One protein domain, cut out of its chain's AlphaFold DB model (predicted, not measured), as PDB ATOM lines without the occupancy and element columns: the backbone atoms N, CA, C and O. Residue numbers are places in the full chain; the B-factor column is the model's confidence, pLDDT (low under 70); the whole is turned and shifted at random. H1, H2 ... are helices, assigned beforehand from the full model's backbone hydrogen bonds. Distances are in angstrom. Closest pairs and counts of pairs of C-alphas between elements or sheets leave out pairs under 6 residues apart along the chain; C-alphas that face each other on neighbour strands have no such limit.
ATOM      1  N   ALA A   2      71.443  -8.617  53.199       53.97
ATOM      2  CA  ALA A   2      70.333  -9.446  53.706       53.97
ATOM      3  C   ALA A   2      69.312  -9.826  52.609       53.97
ATOM      4  O   ALA A   2      68.154 -10.102  52.909       53.97
ATOM      5  N   PHE A   3      69.730  -9.826  51.337       53.47
ATOM      6  CA  PHE A   3      68.842 -10.089  50.194       53.47
ATOM      7  C   PHE A   3      68.931 -11.527  49.640       53.47
ATOM      8  O   PHE A   3      67.957 -11.995  49.067       53.47
ATOM      9  N   GLY A   4      70.005 -12.287  49.907       58.56
ATOM     10  CA  GLY A   4      70.134 -13.677  49.419       58.56
ATOM     11  C   GLY A   4      69.202 -14.700  50.093       58.56
ATOM     12  O   GLY A   4      68.725 -15.630  49.462       58.56
ATOM     13  N   ASN A   5      68.843 -14.505  51.366       72.94
ATOM     14  CA  ASN A   5      68.142 -15.541  52.146       72.94
ATOM     15  C   ASN A   5      66.647 -15.697  51.785       72.94
ATOM     16  O   ASN A   5      66.061 -16.757  51.986       72.94
ATOM     17  N   LYS A   6      65.991 -14.652  51.262       74.12
ATOM     18  CA  LYS A   6      64.565 -14.732  50.889       74.12
ATOM     19  C   LYS A   6      64.366 -15.370  49.518       74.12
ATOM     20  O   LYS A   6      63.511 -16.243  49.396       74.12
ATOM     21  N   GLU A   7      65.165 -14.983  48.530       76.75
ATOM     22  CA  GLU A   7      65.076 -15.543  47.180       76.75
ATOM     23  C   GLU A   7      65.459 -17.024  47.146       76.75
ATOM     24  O   GLU A   7      64.738 -17.821  46.552       76.75
ATOM     25  N   ASP A   8      66.515 -17.430  47.854       82.38
ATOM     26  CA  ASP A   8      66.917 -18.841  47.925       82.38
ATOM     27  C   ASP A   8      65.848 -19.713  48.598       82.38
ATOM     28  O   ASP A   8      65.619 -20.866  48.225       82.38
ATOM     29  N   LYS A   9      65.146 -19.156  49.590       82.12
ATOM     30  CA  LYS A   9      64.046 -19.839  50.278       82.12
ATOM     31  C   LYS A   9      62.798 -19.943  49.400       82.12
ATOM     32  O   LYS A   9      62.064 -20.921  49.523       82.12
ATOM     33  N   GLN A  10      62.563 -18.957  48.535       83.06
ATOM     34  CA  GLN A  10      61.488 -18.966  47.546       83.06
ATOM     35  C   GLN A  10      61.748 -20.044  46.482       83.06
ATOM     36  O   GLN A  10      60.923 -20.939  46.314       83.06
ATOM     37  N   ARG A  11      62.944 -20.041  45.877       82.81
ATOM     38  CA  ARG A  11      63.353 -21.023  44.857       82.81
ATOM     39  C   ARG A  11      63.280 -22.458  45.378       82.81
ATOM     40  O   ARG A  11      62.723 -23.323  44.716       82.81
ATOM     41  N   LYS A  12      63.740 -22.711  46.612       87.31
ATOM     42  CA  LYS A  12      63.625 -24.041  47.241       87.31
ATOM     43  C   LYS A  12      62.181 -24.517  47.389       87.31
ATOM     44  O   LYS A  12      61.915 -25.701  47.208       87.31
ATOM     45  N   LYS A  13      61.250 -23.623  47.735       83.12
ATOM     46  CA  LYS A  13      59.826 -23.975  47.841       83.12
ATOM     47  C   LYS A  13      59.225 -24.295  46.477       83.12
ATOM     48  O   LYS A  13      58.462 -25.249  46.375       83.12
ATOM     49  N   GLU A  14      59.575 -23.519  45.459       82.75
ATOM     50  CA  GLU A  14      59.120 -23.733  44.082       82.75
ATOM     51  C   GLU A  14      59.653 -25.056  43.520       82.75
ATOM     52  O   GLU A  14      58.882 -25.851  42.989       82.75
ATOM     53  N   GLU A  15      60.935 -25.368  43.734       85.69
ATOM     54  CA  GLU A  15      61.522 -26.660  43.360       85.69
ATOM     55  C   GLU A  15      60.872 -27.837  44.098       85.69
ATOM     56  O   GLU A  15      60.619 -28.891  43.512       85.69
ATOM     57  N   GLU A  16      60.583 -27.683  45.392       85.12
ATOM     58  CA  GLU A  16      59.913 -28.722  46.171       85.12
ATOM     59  C   GLU A  16      58.474 -28.946  45.687       85.12
ATOM     60  O   GLU A  16      58.026 -30.093  45.585       85.12
ATOM     61  N   GLN A  17      57.756 -27.872  45.351       80.62
ATOM     62  CA  GLN A  17      56.432 -27.960  44.740       80.62
ATOM     63  C   GLN A  17      56.493 -28.643  43.375       80.62
ATOM     64  O   GLN A  17      55.743 -29.591  43.155       80.62
ATOM     65  N   ALA A  18      57.424 -28.254  42.503       84.19
ATOM     66  CA  ALA A  18      57.602 -28.880  41.196       84.19
ATOM     67  C   ALA A  18      57.879 -30.388  41.321       84.19
ATOM     68  O   ALA A  18      57.246 -31.200  40.649       84.19
ATOM     69  N   ARG A  19      58.742 -30.794  42.263       87.56
ATOM     70  CA  ARG A  19      59.008 -32.216  42.547       87.56
ATOM     71  C   ARG A  19      57.780 -32.963  43.060       87.56
ATOM     72  O   ARG A  19      57.597 -34.130  42.717       87.56
ATOM     73  N   LYS A  20      56.955 -32.337  43.907       84.50
ATOM     74  CA  LYS A  20      55.706 -32.946  44.397       84.50
ATOM     75  C   LYS A  20      54.723 -33.154  43.252       84.50
ATOM     76  O   LYS A  20      54.188 -34.251  43.135       84.50
ATOM     77  N   ILE A  21      54.549 -32.142  42.401       84.19
ATOM     78  CA  ILE A  21      53.701 -32.218  41.207       84.19
ATOM     79  C   ILE A  21      54.177 -33.354  40.304       84.19
ATOM     80  O   ILE A  21      53.376 -34.225  39.980       84.19
ATOM     81  N   GLN A  22      55.477 -33.424  39.999       86.88
ATOM     82  CA  GLN A  22      56.024 -34.494  39.166       86.88
ATOM     83  C   GLN A  22      55.727 -35.885  39.737       86.88
ATOM     84  O   GLN A  22      55.228 -36.745  39.024       86.88
ATOM     85  N   LYS A  23      55.925 -36.096  41.045       88.69
ATOM     86  CA  LYS A  23      55.602 -37.382  41.690       88.69
ATOM     87  C   LYS A  23      54.131 -37.773  41.556       88.69
ATOM     88  O   LYS A  23      53.826 -38.958  41.473       88.69
ATOM     89  N   ILE A  24      53.219 -36.804  41.604       85.38
ATOM     90  CA  ILE A  24      51.781 -37.051  41.445       85.38
ATOM     91  C   ILE A  24      51.475 -37.415  39.997       85.38
ATOM     92  O   ILE A  24      50.753 -38.380  39.762       85.38
ATOM     93  N   LEU A  25      52.048 -36.672  39.047       86.81
ATOM     94  CA  LEU A  25      51.908 -36.972  37.629       86.81
ATOM     95  C   LEU A  25      52.419 -38.381  37.328       86.81
ATOM     96  O   LEU A  25      51.695 -39.158  36.724       86.81
ATOM     97  N   ASP A  26      53.591 -38.755  37.838       88.12
ATOM     98  CA  ASP A  26      54.147 -40.097  37.658       88.12
ATOM     99  C   ASP A  26      53.256 -41.170  38.302       88.12
ATOM    100  O   ASP A  26      52.937 -42.176  37.674       88.12
ATOM    101  N   LYS A  27      52.793 -40.941  39.542       85.44
ATOM    102  CA  LYS A  27      51.928 -41.879  40.279       85.44
ATOM    103  C   LYS A  27      50.630 -42.194  39.533       85.44
ATOM    104  O   LYS A  27      50.133 -43.312  39.637       85.44
ATOM    105  N   TYR A  28      50.064 -41.204  38.848       81.56
ATOM    106  CA  TYR A  28      48.815 -41.352  38.106       81.56
ATOM    107  C   TYR A  28      49.026 -41.484  36.597       81.56
ATOM    108  O   TYR A  28      48.041 -41.420  35.873       81.56
ATOM    109  N   GLU A  29      50.263 -41.685  36.128       83.25
ATOM    110  CA  GLU A  29      50.618 -41.829  34.706       83.25
ATOM    111  C   GLU A  29      50.136 -40.647  33.837       83.25
ATOM    112  O   GLU A  29      49.624 -40.810  32.735       83.25
ATOM    113  N   LEU A  30      50.303 -39.432  34.358       85.31
ATOM    114  CA  LEU A  30      49.921 -38.152  33.753       85.31
ATOM    115  C   LEU A  30      51.142 -37.324  33.304       85.31
ATOM    116  O   LEU A  30      51.041 -36.112  33.120       85.31
ATOM    117  N   GLY A  31      52.314 -37.950  33.157       82.62
ATOM    118  CA  GLY A  31      53.591 -37.261  32.900       82.62
ATOM    119  C   GLY A  31      53.674 -36.507  31.566       82.62
ATOM    120  O   GLY A  31      54.610 -35.753  31.338       82.62
ATOM    121  N   ASN A  32      52.696 -36.700  30.688       82.38
ATOM    122  CA  ASN A  32      52.610 -36.102  29.359       82.38
ATOM    123  C   ASN A  32      51.511 -35.031  29.239       82.38
ATOM    124  O   ASN A  32      51.174 -34.636  28.123       82.38
ATOM    125  N   LEU A  33      50.908 -34.613  30.356       81.62
ATOM    126  CA  LEU A  33      49.992 -33.474  30.371       81.62
ATOM    127  C   LEU A  33      50.730 -32.182  29.997       81.62
ATOM    128  O   LEU A  33      51.909 -32.018  30.307       81.62
ATOM    129  N   SER A  34      50.017 -31.238  29.377       82.50
ATOM    130  CA  SER A  34      50.550 -29.889  29.163       82.50
ATOM    131  C   SER A  34      50.862 -29.206  30.497       82.50
ATOM    132  O   SER A  34      50.248 -29.511  31.522       82.50
ATOM    133  N   ASP A  35      51.759 -28.220  30.483       80.69
ATOM    134  CA  ASP A  35      52.128 -27.456  31.682       80.69
ATOM    135  C   ASP A  35      50.921 -26.839  32.406       80.69
ATOM    136  O   ASP A  35      50.907 -26.720  33.633       80.69
ATOM    137  N   GLU A  36      49.892 -26.433  31.657       80.44
ATOM    138  CA  GLU A  36      48.643 -25.921  32.220       80.44
ATOM    139  C   GLU A  36      47.917 -26.994  33.037       80.44
ATOM    140  O   GLU A  36      47.597 -26.770  34.209       80.44
ATOM    141  N   TYR A  37      47.715 -28.177  32.454       81.44
ATOM    142  CA  TYR A  37      47.039 -29.276  33.132       81.44
ATOM    143  C   TYR A  37      47.886 -29.855  34.268       81.44
ATOM    144  O   TYR A  37      47.345 -30.147  35.331       81.44
ATOM    145  N   ALA A  38      49.209 -29.925  34.116       84.50
ATOM    146  CA  ALA A  38      50.131 -30.317  35.180       84.50
ATOM    147  C   ALA A  38      50.013 -29.405  36.417       84.50
ATOM    148  O   ALA A  38      49.948 -29.889  37.553       84.50
ATOM    149  N   ARG A  39      49.905 -28.082  36.217       83.44
ATOM    150  CA  ARG A  39      49.638 -27.126  37.308       83.44
ATOM    151  C   ARG A  39      48.268 -27.350  37.945       83.44
ATOM    152  O   ARG A  39      48.163 -27.324  39.173       83.44
ATOM    153  N   ALA A  40      47.234 -27.605  37.144       82.38
ATOM    154  CA  ALA A  40      45.902 -27.921  37.660       82.38
ATOM    155  C   ALA A  40      45.922 -29.185  38.542       82.38
ATOM    156  O   ALA A  40      45.399 -29.160  39.657       82.38
ATOM    157  N   VAL A  41      46.612 -30.248  38.108       83.50
ATOM    158  CA  VAL A  41      46.835 -31.471  38.899       83.50
ATOM    159  C   VAL A  41      47.545 -31.171  40.220       83.50
ATOM    160  O   VAL A  41      47.133 -31.661  41.275       83.50
ATOM    161  N   GLY A  42      48.574 -30.322  40.190       84.06
ATOM    162  CA  GLY A  42      49.285 -29.876  41.388       84.06
ATOM    163  C   GLY A  42      48.392 -29.156  42.401       84.06
ATOM    164  O   GLY A  42      48.444 -29.444  43.604       84.06
ATOM    165  N   ASN A  43      47.530 -28.259  41.920       82.94
ATOM    166  CA  ASN A  43      46.570 -27.541  42.757       82.94
ATOM    167  C   ASN A  43      45.543 -28.499  43.372       82.94
ATOM    168  O   ASN A  43      45.327 -28.460  44.584       82.94
ATOM    169  N   ILE A  44      44.976 -29.404  42.565       82.44
ATOM    170  CA  ILE A  44      44.037 -30.435  43.033       82.44
ATOM    171  C   ILE A  44      44.689 -31.263  44.142       82.44
ATOM    172  O   ILE A  44      44.115 -31.415  45.217       82.44
ATOM    173  N   SER A  45      45.916 -31.744  43.940       80.75
ATOM    174  CA  SER A  45      46.591 -32.545  44.959       80.75
ATOM    175  C   SER A  45      46.901 -31.773  46.241       80.75
ATOM    176  O   SER A  45      46.901 -32.374  47.314       80.75
ATOM    177  N   SER A  46      47.178 -30.471  46.154       80.12
ATOM    178  CA  SER A  46      47.415 -29.636  47.336       80.12
ATOM    179  C   SER A  46      46.140 -29.482  48.169       80.12
ATOM    180  O   SER A  46      46.185 -29.611  49.393       80.12
ATOM    181  N   VAL A  47      44.993 -29.292  47.508       78.94
ATOM    182  CA  VAL A  47      43.673 -29.276  48.159       78.94
ATOM    183  C   VAL A  47      43.364 -30.637  48.790       78.94
ATOM    184  O   VAL A  47      42.976 -30.706  49.954       78.94
ATOM    185  N   LEU A  48      43.603 -31.732  48.061       78.19
ATOM    186  CA  LEU A  48      43.368 -33.090  48.560       78.19
ATOM    187  C   LEU A  48      44.240 -33.443  49.771       78.19
ATOM    188  O   LEU A  48      43.767 -34.129  50.672       78.19
ATOM    189  N   ALA A  49      45.485 -32.962  49.834       75.81
ATOM    190  CA  ALA A  49      46.351 -33.170  50.994       75.81
ATOM    191  C   ALA A  49      45.797 -32.491  52.260       75.81
ATOM    192  O   ALA A  49      45.835 -33.083  53.338       75.81
ATOM    193  N   GLY A  50      45.228 -31.286  52.129       72.94
ATOM    194  CA  GLY A  50      44.507 -30.627  53.223       72.94
ATOM    195  C   GLY A  50      43.270 -31.418  53.656       72.94
ATOM    196  O   GLY A  50      43.067 -31.659  54.847       72.94
ATOM    197  N   ASN A  51      42.497 -31.912  52.685       74.75
ATOM    198  CA  ASN A  51      41.318 -32.736  52.953       74.75
ATOM    199  C   ASN A  51      41.673 -34.087  53.586       74.75
ATOM    200  O   ASN A  51      40.928 -34.540  54.444       74.75
ATOM    201  N   SER A  52      42.818 -34.688  53.252       75.31
ATOM    202  CA  SER A  52      43.271 -35.964  53.834       75.31
ATOM    203  C   SER A  52      43.479 -35.867  55.353       75.31
ATOM    204  O   SER A  52      43.227 -36.822  56.081       75.31
ATOM    205  N   MET A  53      43.907 -34.704  55.863       75.62
ATOM    206  CA  MET A  53      44.052 -34.482  57.307       75.62
ATOM    207  C   MET A  53      42.690 -34.381  58.010       75.62
ATOM    208  O   MET A  53      42.503 -34.947  59.088       75.62
ATOM    209  N   ILE A  54      41.729 -33.696  57.385       78.69
ATOM    210  CA  ILE A  54      40.341 -33.605  57.867       78.69
ATOM    211  C   ILE A  54      39.673 -34.980  57.813       78.69
ATOM    212  O   ILE A  54      39.007 -35.388  58.763       78.69
ATOM    213  N   GLU A  55      39.884 -35.715  56.725       79.56
ATOM    214  CA  GLU A  55      39.390 -37.070  56.537       79.56
ATOM    215  C   GLU A  55      39.920 -38.007  57.620       79.56
ATOM    216  O   GLU A  55      39.137 -38.737  58.220       79.56
ATOM    217  N   PHE A  56      41.220 -37.956  57.921       80.50
ATOM    218  CA  PHE A  56      41.811 -38.772  58.978       80.50
ATOM    219  C   PHE A  56      41.169 -38.484  60.340       80.50
ATOM    220  O   PHE A  56      40.737 -39.410  61.026       80.50
ATOM    221  N   GLY A  57      41.022 -37.205  60.705       81.75
ATOM    222  CA  GLY A  57      40.322 -36.815  61.933       81.75
ATOM    223  C   GLY A  57      38.865 -37.291  61.956       81.75
ATOM    224  O   GLY A  57      38.398 -37.834  62.953       81.75
ATOM    225  N   THR A  58      38.163 -37.172  60.830       84.56
ATOM    226  CA  THR A  58      36.762 -37.604  60.702       84.56
ATOM    227  C   THR A  58      36.626 -39.127  60.712       84.56
ATOM    228  O   THR A  58      35.655 -39.650  61.240       84.56
ATOM    229  N   THR A  59      37.603 -39.868  60.200       82.69
ATOM    230  CA  THR A  59      37.612 -41.339  60.253       82.69
ATOM    231  C   THR A  59      37.820 -41.842  61.681       82.69
ATOM    232  O   THR A  59      37.258 -42.865  62.058       82.69
ATOM    233  N   LEU A  60      38.593 -41.115  62.497       85.00
ATOM    234  CA  LEU A  60      38.846 -41.472  63.895       85.00
ATOM    235  C   LEU A  60      37.690 -41.123  64.840       85.00
ATOM    236  O   LEU A  60      37.434 -41.877  65.776       85.00
ATOM    237  N   SER A  61      37.027 -39.979  64.645       88.06
ATOM    238  CA  SER A  61      36.038 -39.461  65.607       88.06
ATOM    239  C   SER A  61      34.708 -39.006  64.999       88.06
ATOM    240  O   SER A  61      33.861 -38.471  65.713       88.06
ATOM    241  N   GLY A  62      34.531 -39.137  63.689       85.56
ATOM    242  CA  GLY A  62      33.328 -38.711  62.976       85.56
ATOM    243  C   GLY A  62      32.194 -39.724  63.066       85.56
ATOM    244  O   GLY A  62      32.368 -40.880  63.454       85.56
ATOM    245  N   LYS A  63      30.991 -39.283  62.692       92.88
ATOM    246  CA  LYS A  63      29.832 -40.176  62.599       92.88
ATOM    247  C   LYS A  63      29.987 -41.092  61.386       92.88
ATOM    248  O   LYS A  63      30.570 -40.698  60.379       92.88
ATOM    249  N   ALA A  64      29.384 -42.279  61.444       86.44
ATOM    250  CA  ALA A  64      29.422 -43.243  60.340       86.44
ATOM    251  C   ALA A  64      28.960 -42.640  58.995       86.44
ATOM    252  O   ALA A  64      29.533 -42.944  57.954       86.44
ATOM    253  N   GLU A  65      27.969 -41.741  59.020       89.00
ATOM    254  CA  GLU A  65      27.496 -41.024  57.830       89.00
ATOM    255  C   GLU A  65      28.581 -40.119  57.216       89.00
ATOM    256  O   GLU A  65      28.744 -40.088  55.995       89.00
ATOM    257  N   ASP A  66      29.355 -39.418  58.045       86.25
ATOM    258  CA  ASP A  66      30.420 -38.522  57.584       86.25
ATOM    259  C   ASP A  66      31.591 -39.321  56.993       86.25
ATOM    260  O   ASP A  66      32.110 -38.977  55.930       86.25
ATOM    261  N   VAL A  67      31.947 -40.449  57.618       82.06
ATOM    262  CA  VAL A  67      32.967 -41.382  57.104       82.06
ATOM    263  C   VAL A  67      32.545 -41.985  55.758       82.06
ATOM    264  O   VAL A  67      33.353 -42.076  54.827       82.06
ATOM    265  N   ALA A  68      31.270 -42.354  55.607       80.62
ATOM    266  CA  ALA A  68      30.741 -42.876  54.349       80.62
ATOM    267  C   ALA A  68      30.796 -41.830  53.219       80.62
ATOM    268  O   ALA A  68      31.229 -42.146  52.107       80.62
ATOM    269  N   LYS A  69      30.426 -40.570  53.501       86.50
ATOM    270  CA  LYS A  69      30.527 -39.461  52.533       86.50
ATOM    271  C   LYS A  69      31.970 -39.230  52.082       86.50
ATOM    272  O   LYS A  69      32.212 -39.083  50.886       86.50
ATOM    273  N   LEU A  70      32.924 -39.239  53.014       84.31
ATOM    274  CA  LEU A  70      34.350 -39.096  52.700       84.31
ATOM    275  C   LEU A  70      34.861 -40.224  51.802       84.31
ATOM    276  O   LEU A  70      35.519 -39.964  50.795       84.31
ATOM    277  N   THR A  71      34.482 -41.465  52.110       76.69
ATOM    278  CA  THR A  71      34.833 -42.634  51.290       76.69
ATOM    279  C   THR A  71      34.334 -42.472  49.851       76.69
ATOM    280  O   THR A  71      35.082 -42.705  48.900       76.69
ATOM    281  N   TYR A  72      33.090 -42.011  49.676       83.25
ATOM    282  CA  TYR A  72      32.521 -41.748  48.354       83.25
ATOM    283  C   TYR A  72      33.250 -40.615  47.617       83.25
ATOM    284  O   TYR A  72      33.587 -40.762  46.441       83.25
ATOM    285  N   PHE A  73      33.562 -39.510  48.300       86.25
ATOM    286  CA  PHE A  73      34.341 -38.422  47.703       86.25
ATOM    287  C   PHE A  73      35.717 -38.886  47.223       86.25
ATOM    288  O   PHE A  73      36.130 -38.532  46.118       86.25
ATOM    289  N   ASN A  74      36.404 -39.729  47.990       81.56
ATOM    290  CA  ASN A  74      37.680 -40.293  47.565       81.56
ATOM    291  C   ASN A  74      37.561 -41.197  46.340       81.56
ATOM    292  O   ASN A  74      38.427 -41.146  45.462       81.56
ATOM    293  N   ALA A  75      36.492 -41.988  46.245       79.19
ATOM    294  CA  ALA A  75      36.217 -42.779  45.051       79.19
ATOM    295  C   ALA A  75      36.011 -41.882  43.813       79.19
ATOM    296  O   ALA A  75      36.574 -42.166  42.756       79.19
ATOM    297  N   LEU A  76      35.288 -40.762  43.950       87.12
ATOM    298  CA  LEU A  76      35.106 -39.787  42.864       87.12
ATOM    299  C   LEU A  76      36.420 -39.128  42.435       87.12
ATOM    300  O   LEU A  76      36.683 -38.979  41.245       87.12
ATOM    301  N   VAL A  77      37.278 -38.763  43.387       84.75
ATOM    302  CA  VAL A  77      38.602 -38.204  43.080       84.75
ATOM    303  C   VAL A  77      39.444 -39.205  42.286       84.75
ATOM    304  O   VAL A  77      40.062 -38.832  41.291       84.75
ATOM    305  N   GLN A  78      39.442 -40.481  42.680       80.56
ATOM    306  CA  GLN A  78      40.135 -41.538  41.936       80.56
ATOM    307  C   GLN A  78      39.558 -41.725  40.529       80.56
ATOM    308  O   GLN A  78      40.318 -41.835  39.567       80.56
ATOM    309  N   GLN A  79      38.229 -41.702  40.395       80.00
ATOM    310  CA  GLN A  79      37.559 -41.755  39.097       80.00
ATOM    311  C   GLN A  79      37.980 -40.583  38.197       80.00
ATOM    312  O   GLN A  79      38.276 -40.805  37.025       80.00
ATOM    313  N   ASN A  80      38.092 -39.364  38.732       87.50
ATOM    314  CA  ASN A  80      38.518 -38.196  37.956       87.50
ATOM    315  C   ASN A  80      39.921 -38.374  37.358       87.50
ATOM    316  O   ASN A  80      40.137 -38.028  36.199       87.50
ATOM    317  N   TRP A  81      40.861 -38.972  38.095       82.69
ATOM    318  CA  TRP A  81      42.192 -39.275  37.552       82.69
ATOM    319  C   TRP A  81      42.147 -40.283  36.401       82.69
ATOM    320  O   TRP A  81      42.876 -40.137  35.419       82.69
ATOM    321  N   ILE A  82      41.277 -41.291  36.496       82.88
ATOM    322  CA  ILE A  82      41.056 -42.259  35.414       82.88
ATOM    323  C   ILE A  82      40.487 -41.554  34.178       82.88
ATOM    324  O   ILE A  82      40.993 -41.770  33.079       82.88
ATOM    325  N   LEU A  83      39.493 -40.680  34.355       89.31
ATOM    326  CA  LEU A  83      38.887 -39.924  33.256       89.31
ATOM    327  C   LEU A  83      39.907 -39.035  32.539       89.31
ATOM    328  O   LEU A  83      39.949 -39.039  31.312       89.31
ATOM    329  N   ILE A  84      40.772 -38.333  33.282       85.31
ATOM    330  CA  ILE A  84      41.831 -37.494  32.697       85.31
ATOM    331  C   ILE A  84      42.756 -38.334  31.803       85.31
ATOM    332  O   ILE A  84      43.036 -37.933  30.674       85.31
ATOM    333  N   ARG A  85      43.179 -39.521  32.260       83.50
ATOM    334  CA  ARG A  85      43.991 -40.438  31.440       83.50
ATOM    335  C   ARG A  85      43.266 -40.902  30.184       83.50
ATOM    336  O   ARG A  85      43.837 -40.880  29.101       83.50
ATOM    337  N   GLN A  86      42.006 -41.312  30.318       84.19
ATOM    338  CA  GLN A  86      41.223 -41.778  29.174       84.19
ATOM    339  C   GLN A  86      41.024 -40.669  28.136       84.19
ATOM    340  O   GLN A  86      41.132 -40.928  26.939       84.19
ATOM    341  N   MET A  87      40.782 -39.434  28.577       88.75
ATOM    342  CA  MET A  87      40.678 -38.273  27.692       88.75
ATOM    343  C   MET A  87      41.994 -37.993  26.956       88.75
ATOM    344  O   MET A  87      41.969 -37.770  25.748       88.75
ATOM    345  N   ASP A  88      43.134 -38.062  27.645       83.88
ATOM    346  CA  ASP A  88      44.456 -37.902  27.026       83.88
ATOM    347  C   ASP A  88      44.749 -39.000  25.983       83.88
ATOM    348  O   ASP A  88      45.177 -38.711  24.863       83.88
ATOM    349  N   GLU A  89      44.446 -40.264  26.295       85.44
ATOM    350  CA  GLU A  89      44.573 -41.364  25.335       85.44
ATOM    351  C   GLU A  89      43.691 -41.177  24.096       85.44
ATOM    352  O   GLU A  89      44.122 -41.483  22.980       85.44
ATOM    353  N   ILE A  90      42.451 -40.715  24.285       88.75
ATOM    354  CA  ILE A  90      41.527 -40.422  23.186       88.75
ATOM    355  C   ILE A  90      42.095 -39.298  22.320       88.75
ATOM    356  O   ILE A  90      42.150 -39.467  21.104       88.75
ATOM    357  N   SER A  91      42.575 -38.206  22.924       86.44
ATOM    358  CA  SER A  91      43.162 -37.077  22.191       86.44
ATOM    359  C   SER A  91      44.313 -37.531  21.296       86.44
ATOM    360  O   SER A  91      44.271 -37.330  20.087       86.44
ATOM    361  N   LYS A  92      45.281 -38.276  21.847       85.00
ATOM    362  CA  LYS A  92      46.421 -38.801  21.074       85.00
ATOM    363  C   LYS A  92      46.009 -39.741  19.943       85.00
ATOM    364  O   LYS A  92      46.699 -39.834  18.929       85.00
ATOM    365  N   LYS A  93      44.938 -40.518  20.132       88.81
ATOM    366  CA  LYS A  93      44.404 -41.398  19.082       88.81
ATOM    367  C   LYS A  93      43.742 -40.583  17.972       88.81
ATOM    368  O   LYS A  93      43.904 -40.950  16.814       88.81
ATOM    369  N   LEU A  94      43.039 -39.500  18.310       91.19
ATOM    370  CA  LEU A  94      42.433 -38.585  17.339       91.19
ATOM    371  C   LEU A  94      43.497 -37.847  16.519       91.19
ATOM    372  O   LEU A  94      43.398 -37.851  15.296       91.19
ATOM    373  N   ASP A  95      44.546 -37.323  17.154       88.25
ATOM    374  CA  ASP A  95      45.638 -36.626  16.456       88.25
ATOM    375  C   ASP A  95      46.294 -37.534  15.400       88.25
ATOM    376  O   ASP A  95      46.415 -37.168  14.233       88.25
ATOM    377  N   LYS A  96      46.582 -38.793  15.761       89.12
ATOM    378  CA  LYS A  96      47.125 -39.807  14.834       89.12
ATOM    379  C   LYS A  96      46.207 -40.144  13.656       89.12
ATOM    380  O   LYS A  96      46.689 -40.648  12.644       89.12
ATOM    381  N   LEU A  97      44.893 -39.977  13.809       90.19
ATOM    382  CA  LEU A  97      43.933 -40.202  12.727       90.19
ATOM    383  C   LEU A  97      43.863 -39.004  11.776       90.19
ATOM    384  O   LEU A  97      43.589 -39.211  10.599       90.19
ATOM    385  N   ILE A  98      44.096 -37.790  12.280       87.88
ATOM    386  CA  ILE A  98      44.063 -36.538  11.510       87.88
ATOM    387  C   ILE A  98      45.380 -36.309  10.751       87.88
ATOM    388  O   ILE A  98      45.364 -35.725   9.675       87.88
TER     389      ILE A  98
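AT A GLANCE: This is residues 2 to 98 of the 100 residues of an uncharacterized protein of Eubacterium callanderi (UniProt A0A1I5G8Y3). What shape is this? H2 and H3 make a long helical hairpin, opening as a narrow V, and H1 packs residues 20 to 25 on H2 near the open end, its residues 4 to 16 sticking out. What else? The printed part has 97 residues, three named helices, H1 to H3, and no named strand: all helix, loose with a radius of gyration of the C-alphas of 17.9 A, spanning 57 by 47 by 16 A.

IN THESE COORDINATES: Where is H1? Residues 4 to 27, 34.8 A, from C-alpha 4 at (70.134, -13.677, 49.419). The others? H2 is residues 35 to 61, 39.4 A, with a kink of 28 degrees near residue 51. H3 is residues 64 to 98, 51.4 A, ending at C-alpha 98 (44.063, -36.538, 11.510).

HOW THE PARTS SIT: How does H1 meet H2? They touch, about perpendicular at 83 degrees; the closest C-alphas, of Ile 21 and Gly 42, are 5.0 A apart. And H3? In the hairpin, H2 and H3 run opposite ways at a shallow tilt of 17 degrees and touch with residues 55 to 59 and 66 to 70 alone; the closest C-alphas, of Thr 59 and Val 67, are 5.6 A apart. H1 and H3 are apart. Backbones? Every O i to N i+4 pair is within hydrogen-bond range in H3, 19 of 20 in H1 and 21 of 23 in H2.

THE WHOLE: Any cut or long link? The printed part has no cut; H1 to H2 is a short link, H2 to H3 tight. Where is confidence low? Residues 2 to 4 have pLDDT under 70.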